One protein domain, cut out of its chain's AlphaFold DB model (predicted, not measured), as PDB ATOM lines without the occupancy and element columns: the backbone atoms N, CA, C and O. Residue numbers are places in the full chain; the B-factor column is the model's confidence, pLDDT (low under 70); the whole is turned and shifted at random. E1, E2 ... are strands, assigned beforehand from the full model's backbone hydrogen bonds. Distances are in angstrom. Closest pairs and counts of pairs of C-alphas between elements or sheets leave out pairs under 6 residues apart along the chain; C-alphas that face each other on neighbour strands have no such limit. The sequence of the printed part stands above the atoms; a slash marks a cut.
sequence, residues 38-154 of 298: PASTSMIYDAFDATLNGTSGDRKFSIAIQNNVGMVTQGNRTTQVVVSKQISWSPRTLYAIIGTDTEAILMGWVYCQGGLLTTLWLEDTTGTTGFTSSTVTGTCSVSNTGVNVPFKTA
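This is residues 38 to 154 of the 298 residues of an uncharacterized protein of Pochonia chlamydosporia 170 (UniProt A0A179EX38). You are looking at a closed but flattened barrel of eight strands, E2 to E9: one wall of E2, E3 and E4 crosses over a second wall of E6, E7 and E8, and the bent strands E5 and E9 join the two walls. A ribbon of two strands, E1 and E10, runs along the outside of the barrel beside E5. The printed part has 117 residues with no named helix and ten named strands, E1 to E10 in chain order, class all strand; both sheets are antiparallel. It is compact, with a radius of gyration of the C-alphas of 13.3 A and spans of 34 by 34 by 19 A.

Start in the barrel with E2, residues 49 to 56, and go on to E3, residues 61 to 66, and E4, residues 69 to 74. Then find C-alpha 77 at (40.701, 31.497, 15.932), where E5 begins; it runs to residue 89, 29.0 A away, and bends by 74 degrees at residue 80. E6 is residues 92 to 100, 26.1 A long; E7, residues 105 to 113, 26.6 A; E8, residues 116 to 124, 24.3 A. E9, residues 132 to 143, spans 27.4 A, bends by 83 degrees at residue 135 and ends at C-alpha 143 (25.505, 54.735, 6.964). Outside the barrel, E1 is residues 40 to 46, beginning at C-alpha 40 (50.942, 50.480, 17.171), and E10 is residues 147 to 153.

Go round the ring from E2 to E9 and you follow a meander, each strand the antiparallel neighbour of the one before and each step a hairpin. For instance, N 64 and O 71 join E3 and E4 at 2.9 A, within hydrogen-bond range. Beside E5, E4 lies on one side, along residues 77 to 82, with N 72 and O 79 at 3.0 A; E6 lies on the other side, along residues 79 to 89, with N 87 and O 94 at 2.8 A. The ring closes where E9 meets E2, antiparallel, with N 51 and O 141 at 2.8 A. Now look at E1 and E10, antiparallel neighbours at 154 degrees, with N 42 and O 151 at 2.9 A. The closest C-alphas of E5 and E10 are those of Val 82 and Phe 151, 6.6 A apart; those of E1 and E5 are Ile 44 and Ser 84, 6.8 A apart. E1 and E8 are apart, and so are E8 and E10.

The two C-alphas farthest apart are those of Ala 39 and Pro 91, at 38.5 A, while those of Pro 38 and Ala 154, the first and last printed, are 6.4 A apart. The printed part has no cut and no long link; the link from E8 to E9, seven residues, is short, and the others are tight. The model's mean pLDDT over the printed part is 93.4; look for values under 70 at residues 128 to 131, in the link from E8 to E9.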
ATOM      1  N   PRO A  38      54.963  45.471  14.748       94.50
ATOM      2  CA  PRO A  38      55.179  46.376  15.869       94.50
ATOM      3  C   PRO A  38      53.860  46.625  16.609       94.50
ATOM      4  O   PRO A  38      52.792  46.628  15.999       94.50
ATOM      5  N   ALA A  39      53.933  46.893  17.915       94.44
ATOM      6  CA  ALA A  39      52.786  47.451  18.619       94.44
ATOM      7  C   ALA A  39      52.539  48.875  18.110       94.44
ATOM      8  O   ALA A  39      53.434  49.719  18.190       94.44
ATOM      9  N   SER A  40      51.345  49.144  17.596       94.06
ATOM     10  CA  SER A  40      50.942  50.480  17.171       94.06
ATOM     11  C   SER A  40      49.457  50.709  17.430       94.06
ATOM     12  O   SER A  40      48.674  49.795  17.701       94.06
ATOM     13  N   THR A  41      49.063  51.975  17.398       94.06
ATOM     14  CA  THR A  41      47.665  52.374  17.271       94.06
ATOM     15  C   THR A  41      47.612  53.407  16.168       94.06
ATOM     16  O   THR A  41      48.196  54.481  16.301       94.06
ATOM     17  N   SER A  42      46.934  53.063  15.083       91.25
ATOM     18  CA  SER A  42      46.702  53.953  13.951       91.25
ATOM     19  C   SER A  42      45.222  54.251  13.842       91.25
ATOM     20  O   SER A  42      44.387  53.390  14.104       91.25
ATOM     21  N   MET A  43      44.888  55.477  13.463       93.25
ATOM     22  CA  MET A  43      43.504  55.851  13.204       93.25
ATOM     23  C   MET A  43      43.180  55.566  11.742       93.25
ATOM     24  O   MET A  43      43.861  56.073  10.849       93.25
ATOM     25  N   ILE A  44      42.147  54.761  11.508       90.38
ATOM     26  CA  ILE A  44      41.542  54.609  10.187       90.38
ATOM     27  C   ILE A  44      40.377  55.588  10.112       90.38
ATOM     28  O   ILE A  44      39.518  55.617  10.997       90.38
ATOM     29  N   TYR A  45      40.410  56.413   9.072       91.62
ATOM     30  CA  TYR A  45      39.418  57.437   8.785       91.62
ATOM     31  C   TYR A  45      38.612  56.979   7.578       91.62
ATOM     32  O   TYR A  45      39.176  56.844   6.492       91.62
ATOM     33  N   ASP A  46      37.313  56.788   7.767       92.75
ATOM     34  CA  ASP A  46      36.398  56.399   6.699       92.75
ATOM     35  C   ASP A  46      35.190  57.331   6.650       92.75
ATOM     36  O   ASP A  46      34.782  57.916   7.651       92.75
ATOM     37  N   ALA A  47      34.607  57.466   5.460       95.69
ATOM     38  CA  ALA A  47      33.419  58.287   5.218       95.69
ATOM     39  C   ALA A  47      32.096  57.529   5.461       95.69
ATOM     40  O   ALA A  47      31.027  58.029   5.109       95.69
ATOM     41  N   PHE A  48      32.167  56.321   6.020       96.94
ATOM     42  CA  PHE A  48      31.021  55.455   6.270       96.94
ATOM     43  C   PHE A  48      31.189  54.690   7.583       96.94
ATOM     44  O   PHE A  48      32.305  54.364   7.985       96.94
ATOM     45  N   ASP A  49      30.062  54.335   8.187       97.75
ATOM     46  CA  ASP A  49      29.959  53.456   9.347       97.75
ATOM     47  C   ASP A  49      29.291  52.155   8.904       97.75
ATOM     48  O   ASP A  49      28.180  52.197   8.369       97.75
ATOM     49  N   ALA A  50      29.948  51.018   9.123       98.12
ATOM     50  CA  ALA A  50      29.413  49.692   8.888       98.12
ATOM     51  C   ALA A  50      29.225  48.898  10.191       98.12
ATOM     52  O   ALA A  50      30.143  48.706  10.994       98.12
ATOM     53  N   THR A  51      28.028  48.328  10.320       98.50
ATOM     54  CA  THR A  51      27.693  47.244  11.244       98.50
ATOM     55  C   THR A  51      27.403  45.985  10.432       98.50
ATOM     56  O   THR A  51      26.456  45.947   9.641       98.50
ATOM     57  N   LEU A  52      28.232  44.958  10.607       98.44
ATOM     58  CA  LEU A  52      28.216  43.722   9.824       98.44
ATOM     59  C   LEU A  52      28.106  42.537  10.781       98.44
ATOM     60  O   LEU A  52      28.934  42.388  11.677       98.44
ATOM     61  N   ASN A  53      27.107  41.681  10.600       98.62
ATOM     62  CA  ASN A  53      26.941  40.487  11.422       98.62
ATOM     63  C   ASN A  53      26.545  39.314  10.538       98.62
ATOM     64  O   ASN A  53      25.624  39.446   9.741       98.62
ATOM     65  N   GLY A  54      27.216  38.175  10.666       97.75
ATOM     66  CA  GLY A  54      26.813  36.974   9.953       97.75
ATOM     67  C   GLY A  54      27.552  35.726  10.394       97.75
ATOM     68  O   GLY A  54      28.542  35.775  11.125       97.75
ATOM     69  N   THR A  55      27.045  34.574   9.970       97.44
ATOM     70  CA  THR A  55      27.622  33.261  10.291       97.44
ATOM     71  C   THR A  55      27.445  32.310   9.109       97.44
ATOM     72  O   THR A  55      26.451  32.388   8.381       97.44
ATOM     73  N   SER A  56      28.416  31.426   8.888       95.25
ATOM     74  CA  SER A  56      28.319  30.366   7.883       95.25
ATOM     75  C   SER A  56      27.369  29.264   8.355       95.25
ATOM     76  O   SER A  56      27.192  29.045   9.554       95.25
ATOM     77  N   GLY A  57      26.759  28.529   7.420       91.00
ATOM     78  CA  GLY A  57      25.838  27.436   7.765       91.00
ATOM     79  C   GLY A  57      26.484  26.340   8.627       91.00
ATOM     80  O   GLY A  57      25.828  25.766   9.493       91.00
ATOM     81  N   ASP A  58      27.785  26.101   8.441       90.44
ATOM     82  CA  ASP A  58      28.590  25.156   9.224       90.44
ATOM     83  C   ASP A  58      29.196  25.761  10.506       90.44
ATOM     84  O   ASP A  58      29.888  25.064  11.246       90.44
ATOM     85  N   ARG A  59      28.939  27.053  10.767       91.44
ATOM     86  CA  ARG A  59      29.427  27.833  11.917       91.44
ATOM     87  C   ARG A  59      30.947  27.887  12.070       91.44
ATOM     88  O   ARG A  59      31.432  28.286  13.125       91.44
ATOM     89  N   LYS A  60      31.709  27.523  11.036       91.50
ATOM     90  CA  LYS A  60      33.169  27.682  11.040       91.50
ATOM     91  C   LYS A  60      33.590  29.132  10.864       91.50
ATOM     92  O   LYS A  60      34.702  29.473  11.243       91.50
ATOM     93  N   PHE A  61      32.727  29.967  10.296       94.38
ATOM     94  CA  PHE A  61      33.023  31.365  10.036       94.38
ATOM     95  C   PHE A  61      31.936  32.250  10.621       94.38
ATOM     96  O   PHE A  61      30.745  32.011  10.409       94.38
ATOM     97  N   SER A  62      32.339  33.298  11.327       96.44
ATOM     98  CA  SER A  62      31.430  34.357  11.750       96.44
ATOM     99  C   SER A  62      32.117  35.712  11.722       96.44
ATOM    100  O   SER A  62      33.345  35.822  11.728       96.44
ATOM    101  N   ILE A  63      31.298  36.750  11.653       98.19
ATOM    102  CA  ILE A  63      31.724  38.140  11.682       98.19
ATOM    103  C   ILE A  63      30.762  38.924  12.562       98.19
ATOM    104  O   ILE A  63      29.548  38.741  12.477       98.19
ATOM    105  N   ALA A  64      31.313  39.788  13.405       98.56
ATOM    106  CA  ALA A  64      30.563  40.713  14.236       98.56
ATOM    107  C   ALA A  64      31.344  42.025  14.324       98.56
ATOM    108  O   ALA A  64      32.315  42.132  15.070       98.56
ATOM    109  N   ILE A  65      30.932  43.004  13.526       98.62
ATOM    110  CA  ILE A  65      31.522  44.338  13.419       98.62
ATOM    111  C   ILE A  65      30.451  45.366  13.753       98.62
ATOM    112  O   ILE A  65      29.333  45.285  13.249       98.62
ATOM    113  N   GLN A  66      30.821  46.346  14.568       98.19
ATOM    114  CA  GLN A  66      30.020  47.517  14.891       98.19
ATOM    115  C   GLN A  66      30.918  48.748  14.793       98.19
ATOM    116  O   GLN A  66      32.038  48.736  15.305       98.19
ATOM    117  N   ASN A  67      30.441  49.816  14.156       96.94
ATOM    118  CA  ASN A  67      31.204  51.053  13.997       96.94
ATOM    119  C   ASN A  67      32.577  50.804  13.350       96.94
ATOM    120  O   ASN A  67      33.591  51.241  13.884       96.94
ATOM    121  N   ASN A  68      32.624  50.036  12.251       98.06
ATOM    122  CA  ASN A  68      33.838  49.630  11.516       98.06
ATOM    123  C   ASN A  68      34.895  48.835  12.308       98.06
ATOM    124  O   ASN A  68      35.969  48.576  11.767       98.06
ATOM    125  N   VAL A  69      34.630  48.391  13.538       97.81
ATOM    126  CA  VAL A  69      35.551  47.540  14.310       97.81
ATOM    127  C   VAL A  69      34.830  46.324  14.876       97.81
ATOM    128  O   VAL A  69      33.658  46.378  15.246       97.81
ATOM    129  N   GLY A  70      35.514  45.190  14.941       97.75
ATOM    130  CA  GLY A  70      34.926  44.000  15.532       97.75
ATOM    131  C   GLY A  70      35.794  42.772  15.398       97.75
ATOM    132  O   GLY A  70      37.019  42.867  15.401       97.75
ATOM    133  N   MET A  71      35.143  41.621  15.302       98.06
ATOM    134  CA  MET A  71      35.792  40.318  15.301       98.06
ATOM    135  C   MET A  71      35.372  39.501  14.084       98.06
ATOM    136  O   MET A  71      34.208  39.520  13.673       98.06
ATOM    137  N   VAL A  72      36.323  38.744  13.549       97.12
ATOM    138  CA  VAL A  72      36.080  37.633  12.625       97.12
ATOM    139  C   VAL A  72      36.570  36.361  13.289       97.12
ATOM    140  O   VAL A  72      37.688  36.319  13.800       97.12
ATOM    141  N   THR A  73      35.741  35.324  13.277       95.69
ATOM    142  CA  THR A  73      36.100  34.000  13.785       95.69
ATOM    143  C   THR A  73      36.259  33.029  12.618       95.69
ATOM    144  O   THR A  73      35.380  32.939  11.761       95.69
ATOM    145  N   GLN A  74      37.379  32.304  12.597       92.69
ATOM    146  CA  GLN A  74      37.714  31.226  11.664       92.69
ATOM    147  C   GLN A  74      38.034  29.962  12.477       92.69
ATOM    148  O   GLN A  74      39.125  29.806  13.027       92.69
ATOM    149  N   GLY A  75      37.067  29.057  12.603       90.44
ATOM    150  CA  GLY A  75      37.165  27.879  13.462       90.44
ATOM    151  C   GLY A  75      37.294  28.270  14.936       90.44
ATOM    152  O   GLY A  75      36.368  28.822  15.521       90.44
ATOM    153  N   ASN A  76      38.442  27.966  15.539       90.25
ATOM    154  CA  ASN A  76      38.773  28.305  16.928       90.25
ATOM    155  C   ASN A  76      39.575  29.611  17.067       90.25
ATOM    156  O   ASN A  76      39.891  30.013  18.186       90.25
ATOM    157  N   ARG A  77      39.912  30.266  15.954       92.50
ATOM    158  CA  ARG A  77      40.701  31.497  15.932       92.50
ATOM    159  C   ARG A  77      39.784  32.700  15.780       92.50
ATOM    160  O   ARG A  77      38.866  32.681  14.967       92.50
ATOM    161  N   THR A  78      40.021  33.744  16.570       95.56
ATOM    162  CA  THR A  78      39.277  35.006  16.477       95.56
ATOM    163  C   THR A  78      40.252  36.157  16.315       95.56
ATOM    164  O   THR A  78      41.158  36.329  17.128       95.56
ATOM    165  N   THR A  79      40.034  36.956  15.279       96.06
ATOM    166  CA  THR A  79      40.894  38.070  14.901       96.06
ATOM    167  C   THR A  79      40.124  39.372  15.051       96.06
ATOM    168  O   THR A  79      39.011  39.502  14.532       96.06
ATOM    169  N   GLN A  80      40.718  40.353  15.734       96.62
ATOM    170  CA  GLN A  80      40.184  41.709  15.729       96.62
ATOM    171  C   GLN A  80      40.416  42.326  14.353       96.62
ATOM    172  O   GLN A  80      41.549  42.366  13.869       96.62
ATOM    173  N   VAL A  81      39.345  42.818  13.741       97.38
ATOM    174  CA  VAL A  81      39.374  43.427  12.415       97.38
ATOM    175  C   VAL A  81      38.800  44.833  12.440       97.38
ATOM    176  O   VAL A  81      38.003  45.202  13.307       97.38
ATOM    177  N   VAL A  82      39.188  45.597  11.432       97.25
ATOM    178  CA  VAL A  82      38.616  46.893  11.087       97.25
ATOM    179  C   VAL A  82      38.173  46.869   9.632       97.25
ATOM    180  O   VAL A  82      38.840  46.272   8.783       97.25
ATOM    181  N   VAL A  83      37.047  47.512   9.342       97.19
ATOM    182  CA  VAL A  83      36.638  47.804   7.968       97.19
ATOM    183  C   VAL A  83      37.443  49.012   7.511       97.19
ATOM    184  O   VAL A  83      37.445  50.031   8.188       97.19
ATOM    185  N   SER A  84      38.160  48.867   6.399       94.19
ATOM    186  CA  SER A  84      39.116  49.867   5.901       94.19
ATOM    187  C   SER A  84      38.699  50.515   4.587       94.19
ATOM    188  O   SER A  84      39.278  51.529   4.205       94.19
ATOM    189  N   LYS A  85      37.773  49.890   3.841       93.94
ATOM    190  CA  LYS A  85      37.248  50.407   2.568       93.94
ATOM    191  C   LYS A  85      35.849  49.888   2.278       93.94
ATOM    192  O   LYS A  85      35.547  48.728   2.556       93.94
ATOM    193  N   GLN A  86      35.067  50.715   1.592       95.25
ATOM    194  CA  GLN A  86      33.815  50.357   0.928       95.25
ATOM    195  C   GLN A  86      34.014  50.426  -0.592       95.25
ATOM    196  O   GLN A  86      34.504  51.424  -1.118       95.25
ATOM    197  N   ILE A  87      33.654  49.359  -1.304       93.56
ATOM    198  CA  ILE A  87      33.885  49.209  -2.746       93.56
ATOM    199  C   ILE A  87      32.563  48.837  -3.415       93.56
ATOM    200  O   ILE A  87      31.994  47.774  -3.158       93.56
ATOM    201  N   SER A  88      32.067  49.700  -4.298       91.94
ATOM    202  CA  SER A  88      30.887  49.399  -5.111       91.94
ATOM    203  C   SER A  88      31.199  48.301  -6.132       91.94
ATOM    204  O   SER A  88      32.166  48.409  -6.884       91.94
ATOM    205  N   TRP A  89      30.369  47.256  -6.180       85.38
ATOM    206  CA  TRP A  89      30.572  46.080  -7.033       85.38
ATOM    207  C   TRP A  89      29.229  45.505  -7.486       85.38
ATOM    208  O   TRP A  89      28.765  44.492  -6.970       85.38
ATOM    209  N   SER A  90      28.550  46.191  -8.405       85.81
ATOM    210  CA  SER A  90      27.150  45.897  -8.746       85.81
ATOM    211  C   SER A  90      26.884  44.401  -9.022       85.81
ATOM    212  O   SER A  90      27.647  43.781  -9.766       85.81
ATOM    213  N   PRO A  91      25.820  43.801  -8.444       91.88
ATOM    214  CA  PRO A  91      24.783  44.407  -7.589       91.88
ATOM    215  C   PRO A  91      25.137  44.450  -6.086       91.88
ATOM    216  O   PRO A  91      24.273  44.663  -5.237       91.88
ATOM    217  N   ARG A  92      26.394  44.187  -5.738       92.50
ATOM    218  CA  ARG A  92      26.913  44.066  -4.373       92.50
ATOM    219  C   ARG A  92      27.719  45.300  -3.953       92.50
ATOM    220  O   ARG A  92      28.057  46.180  -4.743       92.50
ATOM    221  N   THR A  93      28.043  45.355  -2.671       95.69
ATOM    222  CA  THR A  93      29.086  46.219  -2.109       95.69
ATOM    223  C   THR A  93      30.039  45.347  -1.310       95.69
ATOM    224  O   THR A  93      29.591  44.456  -0.587       95.69
ATOM    225  N   LEU A  94      31.339  45.575  -1.469       95.38
ATOM    226  CA  LEU A  94      32.389  44.865  -0.750       95.38
ATOM    227  C   LEU A  94      32.933  45.783   0.336       95.38
ATOM    228  O   LEU A  94      33.214  46.955   0.081       95.38
ATOM    229  N   TYR A  95      33.134  45.227   1.521       97.00
ATOM    230  CA  TYR A  95      33.809  45.902   2.620       97.00
ATOM    231  C   TYR A  95      35.132  45.198   2.879       97.00
ATOM    232  O   TYR A  95      35.143  44.022   3.247       97.00
ATOM    233  N   ALA A  96      36.239  45.898   2.634       95.94
ATOM    234  CA  ALA A  96      37.570  45.355   2.868       95.94
ATOM    235  C   ALA A  96      37.869  45.394   4.365       95.94
ATOM    236  O   ALA A  96      37.817  46.462   4.982       95.94
ATOM    237  N   ILE A  97      38.207  44.247   4.937       96.88
ATOM    238  CA  ILE A  97      38.579  44.109   6.341       96.88
ATOM    239  C   ILE A  97      40.053  43.742   6.467       96.88
ATOM    240  O   ILE A  97      40.586  42.975   5.665       96.88
ATOM    241  N   ILE A  98      40.700  44.287   7.491       95.94
ATOM    242  CA  ILE A  98      42.068  43.934   7.874       95.94
ATOM    243  C   ILE A  98      42.128  43.711   9.379       95.94
ATOM    244  O   ILE A  98      41.430  44.378  10.140       95.94
ATOM    245  N   GLY A  99      42.961  42.779   9.814       95.94
ATOM    246  CA  GLY A  99      43.110  42.444  11.221       95.94
ATOM    247  C   GLY A  99      44.417  41.739  11.511       95.94
ATOM    248  O   GLY A  99      45.105  41.260  10.611       95.94
ATOM    249  N   THR A 100      44.761  41.668  12.788       95.25
ATOM    250  CA  THR A 100      45.913  40.900  13.264       95.25
ATOM    251  C   THR A 100      45.551  40.216  14.563       95.25
ATOM    252  O   THR A 100      44.875  40.805  15.404       95.25
ATOM    253  N   ASP A 101      46.063  39.013  14.756       94.25
ATOM    254  CA  ASP A 101      46.113  38.363  16.060       94.25
ATOM    255  C   ASP A 101      47.538  37.875  16.340       94.25
ATOM    256  O   ASP A 101      48.507  38.344  15.737       94.25
ATOM    257  N   THR A 102      47.690  36.979  17.311       94.62
ATOM    258  CA  THR A 102      48.998  36.460  17.715       94.62
ATOM    259  C   THR A 102      49.642  35.546  16.677       94.62
ATOM    260  O   THR A 102      50.852  35.351  16.746       94.62
ATOM    261  N   GLU A 103      48.880  34.997  15.732       93.19
ATOM    262  CA  GLU A 103      49.337  33.960  14.803       93.19
ATOM    263  C   GLU A 103      49.486  34.480  13.374       93.19
ATOM    264  O   GLU A 103      50.442  34.109  12.683       93.19
ATOM    265  N   ALA A 104      48.580  35.356  12.930       94.69
ATOM    266  CA  ALA A 104      48.583  35.839  11.556       94.69
ATOM    267  C   ALA A 104      48.031  37.251  11.369       94.69
ATOM    268  O   ALA A 104      47.386  37.852  12.232       94.69
ATOM    269  N   ILE A 105      48.272  37.750  10.159       95.31
ATOM    270  CA  ILE A 105      47.561  38.894   9.602       95.31
ATOM    271  C   ILE A 105      46.382  38.345   8.795       95.31
ATOM    272  O   ILE A 105      46.553  37.391   8.036       95.31
ATOM    273  N   LEU A 106      45.207  38.942   8.975       95.44
ATOM    274  CA  LEU A 106      43.978  38.628   8.256       95.44
ATOM    275  C   LEU A 106      43.638  39.776   7.305       95.44
ATOM    276  O   LEU A 106      43.647  40.947   7.697       95.44
ATOM    277  N   MET A 107      43.288  39.428   6.077       94.56
ATOM    278  CA  MET A 107      42.692  40.307   5.082       94.56
ATOM    279  C   MET A 107      41.426  39.648   4.543       94.56
ATOM    280  O   MET A 107      41.339  38.424   4.460       94.56
ATOM    281  N   GLY A 108      40.421  40.433   4.177       93.81
ATOM    282  CA  GLY A 108      39.225  39.852   3.590       93.81
ATOM    283  C   GLY A 108      38.248  40.852   3.003       93.81
ATOM    284  O   GLY A 108      38.411  42.066   3.124       93.81
ATOM    285  N   TRP A 109      37.198  40.311   2.396       95.38
ATOM    286  CA  TRP A 109      36.089  41.052   1.813       95.38
ATOM    287  C   TRP A 109      34.766  40.504   2.328       95.38
ATOM    288  O   TRP A 109      34.475  39.308   2.230       95.38
ATOM    289  N   VAL A 110      33.938  41.409   2.837       97.19
ATOM    290  CA  VAL A 110      32.558  41.130   3.226       97.19
ATOM    291  C   VAL A 110      31.645  41.577   2.095       97.19
ATOM    292  O   VAL A 110      31.606  42.760   1.759       97.19
ATOM    293  N   TYR A 111      30.919  40.638   1.496       96.44
ATOM    294  CA  TYR A 111      30.012  40.914   0.388       96.44
ATOM    295  C   TYR A 111      28.606  41.143   0.922       96.44
ATOM    296  O   TYR A 111      28.015  40.258   1.548       96.44
ATOM    297  N   CYS A 112      28.064  42.315   0.613       97.62
ATOM    298  CA  CYS A 112      26.712  42.701   0.972       97.62
ATOM    299  C   CYS A 112      25.862  42.949  -0.277       97.62
ATOM    300  O   CYS A 112      26.322  43.567  -1.239       97.62
ATOM    301  N   GLN A 113      24.603  42.524  -0.244       97.38
ATOM    302  CA  GLN A 113      23.621  42.752  -1.302       97.38
ATOM    303  C   GLN A 113      22.269  43.093  -0.673       97.38
ATOM    304  O   GLN A 113      21.708  42.285   0.059       97.38
ATOM    305  N   GLY A 114      21.749  44.298  -0.932       96.69
ATOM    306  CA  GLY A 114      20.449  44.726  -0.395       96.69
ATOM    307  C   GLY A 114      20.355  44.684   1.137       96.69
ATOM    308  O   GLY A 114      19.328  44.281   1.668       96.69
ATOM    309  N   GLY A 115      21.434  45.029   1.849       97.44
ATOM    310  CA  GLY A 115      21.491  44.978   3.318       97.44
ATOM    311  C   GLY A 115      21.699  43.579   3.910       97.44
ATOM    312  O   GLY A 115      21.773  43.434   5.129       97.44
ATOM    313  N   LEU A 116      21.833  42.548   3.075       98.38
ATOM    314  CA  LEU A 116      22.149  41.190   3.505       98.38
ATOM    315  C   LEU A 116      23.629  40.899   3.305       98.38
ATOM    316  O   LEU A 116      24.191  41.214   2.257       98.38
ATOM    317  N   LEU A 117      24.234  40.259   4.296       97.50
ATOM    318  CA  LEU A 117      25.581  39.714   4.208       97.50
ATOM    319  C   LEU A 117      25.492  38.340   3.535       97.50
ATOM    320  O   LEU A 117      24.775  37.473   4.030       97.50
ATOM    321  N   THR A 118      26.183  38.153   2.405       96.19
ATOM    322  CA  THR A 118      26.033  36.950   1.556       96.19
ATOM    323  C   THR A 118      27.298  36.111   1.440       96.19
ATOM    324  O   THR A 118      27.229  34.903   1.203       96.19
ATOM    325  N   THR A 119      28.473  36.736   1.541       94.50
ATOM    326  CA  THR A 119      29.758  36.042   1.362       94.50
ATOM    327  C   THR A 119      30.835  36.663   2.245       94.50
ATOM    328  O   THR A 119      30.940  37.887   2.324       94.50
ATOM    329  N   LEU A 120      31.645  35.815   2.879       93.88
ATOM    330  CA  LEU A 120      32.933  36.191   3.457       93.88
ATOM    331  C   LEU A 120      34.037  35.592   2.598       93.88
ATOM    332  O   LEU A 120      34.055  34.380   2.382       93.88
ATOM    333  N   TRP A 121      34.945  36.443   2.136       92.12
ATOM    334  CA  TRP A 121      36.203  36.033   1.531       92.12
ATOM    335  C   TRP A 121      37.332  36.379   2.490       92.12
ATOM    336  O   TRP A 121      37.534  37.557   2.774       92.12
ATOM    337  N   LEU A 122      38.031  35.377   3.012       92.69
ATOM    338  CA  LEU A 122      39.069  35.555   4.028       92.69
ATOM    339  C   LEU A 122      40.391  34.954   3.557       92.69
ATOM    340  O   LEU A 122      40.425  33.839   3.032       92.69
ATOM    341  N   GLU A 123      41.468  35.691   3.802       92.56
ATOM    342  CA  GLU A 123      42.842  35.331   3.479       92.56
ATOM    343  C   GLU A 123      43.741  35.650   4.669       92.56
ATOM    344  O   GLU A 123      43.761  36.780   5.163       92.56
ATOM    345  N   ASP A 124      44.508  34.667   5.132       93.38
ATOM    346  CA  ASP A 124      45.470  34.874   6.208       93.38
ATOM    347  C   ASP A 124      46.883  34.456   5.817       93.38
ATOM    348  O   ASP A 124      47.108  33.678   4.887       93.38
ATOM    349  N   THR A 125      47.859  34.975   6.556       94.56
ATOM    350  CA  THR A 125      49.269  34.735   6.250       94.56
ATOM    351  C   THR A 125      49.753  33.327   6.587       94.56
ATOM    352  O   THR A 125      50.846  32.964   6.171       94.56
ATOM    353  N   THR A 126      48.999  32.507   7.321       90.94
ATOM    354  CA  THR A 126      49.417  31.126   7.636       90.94
ATOM    355  C   THR A 126      49.126  30.148   6.502       90.94
ATOM    356  O   THR A 126      49.704  29.055   6.469       90.94
ATOM    357  N   GLY A 127      48.195  30.507   5.613       79.25
ATOM    358  CA  GLY A 127      47.652  29.630   4.579       79.25
ATOM    359  C   GLY A 127      46.846  28.444   5.126       79.25
ATOM    360  O   GLY A 127      46.444  27.587   4.344       79.25
ATOM    361  N   THR A 128      46.608  28.359   6.443       68.12
ATOM    362  CA  THR A 128      45.938  27.207   7.079       68.12
ATOM    363  C   THR A 128      44.440  27.184   6.825       68.12
ATOM    364  O   THR A 128      43.867  26.110   6.654       68.12
ATOM    365  N   THR A 129      43.803  28.348   6.723       54.25
ATOM    366  CA  THR A 129      42.401  28.438   6.301       54.25
ATOM    367  C   THR A 129      42.248  28.397   4.783       54.25
ATOM    368  O   THR A 129      41.129  28.321   4.287       54.25
ATOM    369  N   GLY A 130      43.356  28.449   4.030       55.62
ATOM    370  CA  GLY A 130      43.335  28.716   2.594       55.62
ATOM    371  C   GLY A 130      42.558  29.995   2.258       55.62
ATOM    372  O   GLY A 130      42.110  30.735   3.138       55.62
ATOM    373  N   PHE A 131      42.362  30.245   0.969       60.44
ATOM    374  CA  PHE A 131      41.349  31.193   0.522       60.44
ATOM    375  C   PHE A 131      39.979  30.628   0.864       60.44
ATOM    376  O   PHE A 131      39.506  29.678   0.233       60.44
ATOM    377  N   THR A 132      39.342  31.188   1.882       70.50
ATOM    378  CA  THR A 132      38.000  30.754   2.246       70.50
ATOM    379  C   THR A 132      36.996  31.715   1.636       70.50
ATOM    380  O   THR A 132      36.809  32.818   2.141       70.50
ATOM    381  N   SER A 133      36.293  31.258   0.599       82.56
ATOM    382  CA  SER A 133      35.001  31.827   0.214       82.56
ATOM    383  C   SER A 133      33.899  31.041   0.912       82.56
ATOM    384  O   SER A 133      33.620  29.900   0.545       82.56
ATOM    385  N   SER A 134      33.263  31.649   1.908       86.81
ATOM    386  CA  SER A 134      32.156  31.035   2.639       86.81
ATOM    387  C   SER A 134      30.849  31.745   2.350       86.81
ATOM    388  O   SER A 134      30.739  32.961   2.522       86.81
ATOM    389  N   THR A 135      29.833  30.969   1.971       92.69
ATOM    390  CA  THR A 135      28.445  31.430   2.023       92.69
ATOM    391  C   THR A 135      28.051  31.624   3.480       92.69
ATOM    392  O   THR A 135      28.250  30.754   4.332       92.69
ATOM    393  N   VAL A 136      27.488  32.784   3.755       93.94
ATOM    394  CA  VAL A 136      27.176  33.278   5.094       93.94
ATOM    395  C   VAL A 136      25.813  33.944   5.034       93.94
ATOM    396  O   VAL A 136      25.445  34.516   4.008       93.94
ATOM    397  N   THR A 137      25.074  33.862   6.132       96.81
ATOM    398  CA  THR A 137      23.791  34.550   6.292       96.81
ATOM    399  C   THR A 137      23.947  35.593   7.381       96.81
ATOM    400  O   THR A 137      24.508  35.310   8.443       96.81
ATOM    401  N   GLY A 138      23.454  36.800   7.125       97.56
ATOM    402  CA  GLY A 138      23.606  37.898   8.060       97.56
ATOM    403  C   GLY A 138      23.085  39.225   7.532       97.56
ATOM    404  O   GLY A 138      22.395  39.287   6.512       97.56
ATOM    405  N   THR A 139      23.446  40.297   8.221       98.50
ATOM    406  CA  THR A 139      23.027  41.662   7.923       98.50
ATOM    407  C   THR A 139      24.227  42.568   7.675       98.50
ATOM    408  O   THR A 139      25.303  42.408   8.254       98.50
ATOM    409  N   CYS A 140      24.008  43.549   6.808       98.56
ATOM    410  CA  CYS A 140      24.885  44.687   6.604       98.56
ATOM    411  C   CYS A 140      24.063  45.961   6.781       98.56
ATOM    412  O   CYS A 140      23.176  46.244   5.974       98.56
ATOM    413  N   SER A 141      24.370  46.739   7.813       98.31
ATOM    414  CA  SER A 141      23.822  48.081   8.007       98.31
ATOM    415  C   SER A 141      24.948  49.082   7.823       98.31
ATOM    416  O   SER A 141      25.939  49.018   8.548       98.31
ATOM    417  N   VAL A 142      24.820  49.968   6.835       97.62
ATOM    418  CA  VAL A 142      25.850  50.963   6.523       97.62
ATOM    419  C   VAL A 142      25.228  52.344   6.428       97.62
ATOM    420  O   VAL A 142      24.191  52.518   5.787       97.62
ATOM    421  N   SER A 143      25.865  53.322   7.064       97.44
ATOM    422  CA  SER A 143      25.505  54.735   6.964       97.44
ATOM    423  C   SER A 143      26.655  55.537   6.360       97.44
ATOM    424  O   SER A 143      27.817  55.188   6.543       97.44
ATOM    425  N   ASN A 144      26.349  56.646   5.683       95.81
ATOM    426  CA  ASN A 144      27.355  57.573   5.139       95.81
ATOM    427  C   ASN A 144      27.874  58.553   6.208       95.81
ATOM    428  O   ASN A 144      28.103  59.732   5.937       95.81
ATOM    429  N   THR A 145      27.974  58.083   7.450       96.00
ATOM    430  CA  THR A 145      28.510  58.856   8.568       96.00
ATOM    431  C   THR A 145      29.991  58.544   8.679       96.00
ATOM    432  O   THR A 145      30.361  57.380   8.800       96.00
ATOM    433  N   GLY A 146      30.839  59.569   8.634       94.62
ATOM    434  CA  GLY A 146      32.272  59.369   8.810       94.62
ATOM    435  C   GLY A 146      32.607  58.879  10.218       94.62
ATOM    436  O   GLY A 146      32.046  59.372  11.198       94.62
ATOM    437  N   VAL A 147      33.537  57.931  10.320       96.19
ATOM    438  CA  VAL A 147      33.994  57.364  11.595       96.19
ATOM    439  C   VAL A 147      35.512  57.305  11.655       96.19
ATOM    440  O   VAL A 147      36.196  57.156  10.643       96.19
ATOM    441  N   ASN A 148      36.024  57.388  12.882       95.38
ATOM    442  CA  ASN A 148      37.441  57.250  13.186       95.38
ATOM    443  C   ASN A 148      37.617  56.037  14.092       95.38
ATOM    444  O   ASN A 148      37.252  56.094  15.269       95.38
ATOM    445  N   VAL A 149      38.185  54.956  13.564       94.62
ATOM    446  CA  VAL A 149      38.383  53.721  14.331       94.62
ATOM    447  C   VAL A 149      39.855  53.508  14.666       94.62
ATOM    448  O   VAL A 149      40.712  53.629  13.786       94.62
ATOM    449  N   PRO A 150      40.191  53.194  15.929       94.12
ATOM    450  CA  PRO A 150      41.549  52.822  16.280       94.12
ATOM    451  C   PRO A 150      41.830  51.400  15.790       94.12
ATOM    452  O   PRO A 150      41.247  50.432  16.282       94.12
ATOM    453  N   PHE A 151      42.776  51.263  14.871       93.38
ATOM    454  CA  PHE A 151      43.376  49.987  14.519       93.38
ATOM    455  C   PHE A 151      44.598  49.744  15.401       93.38
ATOM    456  O   PHE A 151      45.586  50.481  15.342       93.38
ATOM    457  N   LYS A 152      44.505  48.730  16.262       94.19
ATOM    458  CA  LYS A 152      45.545  48.381  17.230       94.19
ATOM    459  C   LYS A 152      46.247  47.109  16.793       94.19
ATOM    460  O   LYS A 152      45.589  46.112  16.513       94.19
ATOM    461  N   THR A 153      47.569  47.127  16.825       94.19
ATOM    462  CA  THR A 153      48.392  45.931  16.640       94.19
ATOM    463  C   THR A 153      49.181  45.648  17.910       94.19
ATOM    464  O   THR A 153      49.586  46.561  18.635       94.19
ATOM    465  N   ALA A 154      49.409  44.370  18.196       94.44
ATOM    466  CA  ALA A 154      50.301  43.945  19.266       94.44
ATOM    467  C   ALA A 154      51.727  43.761  18.728       94.44
ATOM    468  O   ALA A 154      51.918  43.441  17.555       94.44
TER     469      ALA A 154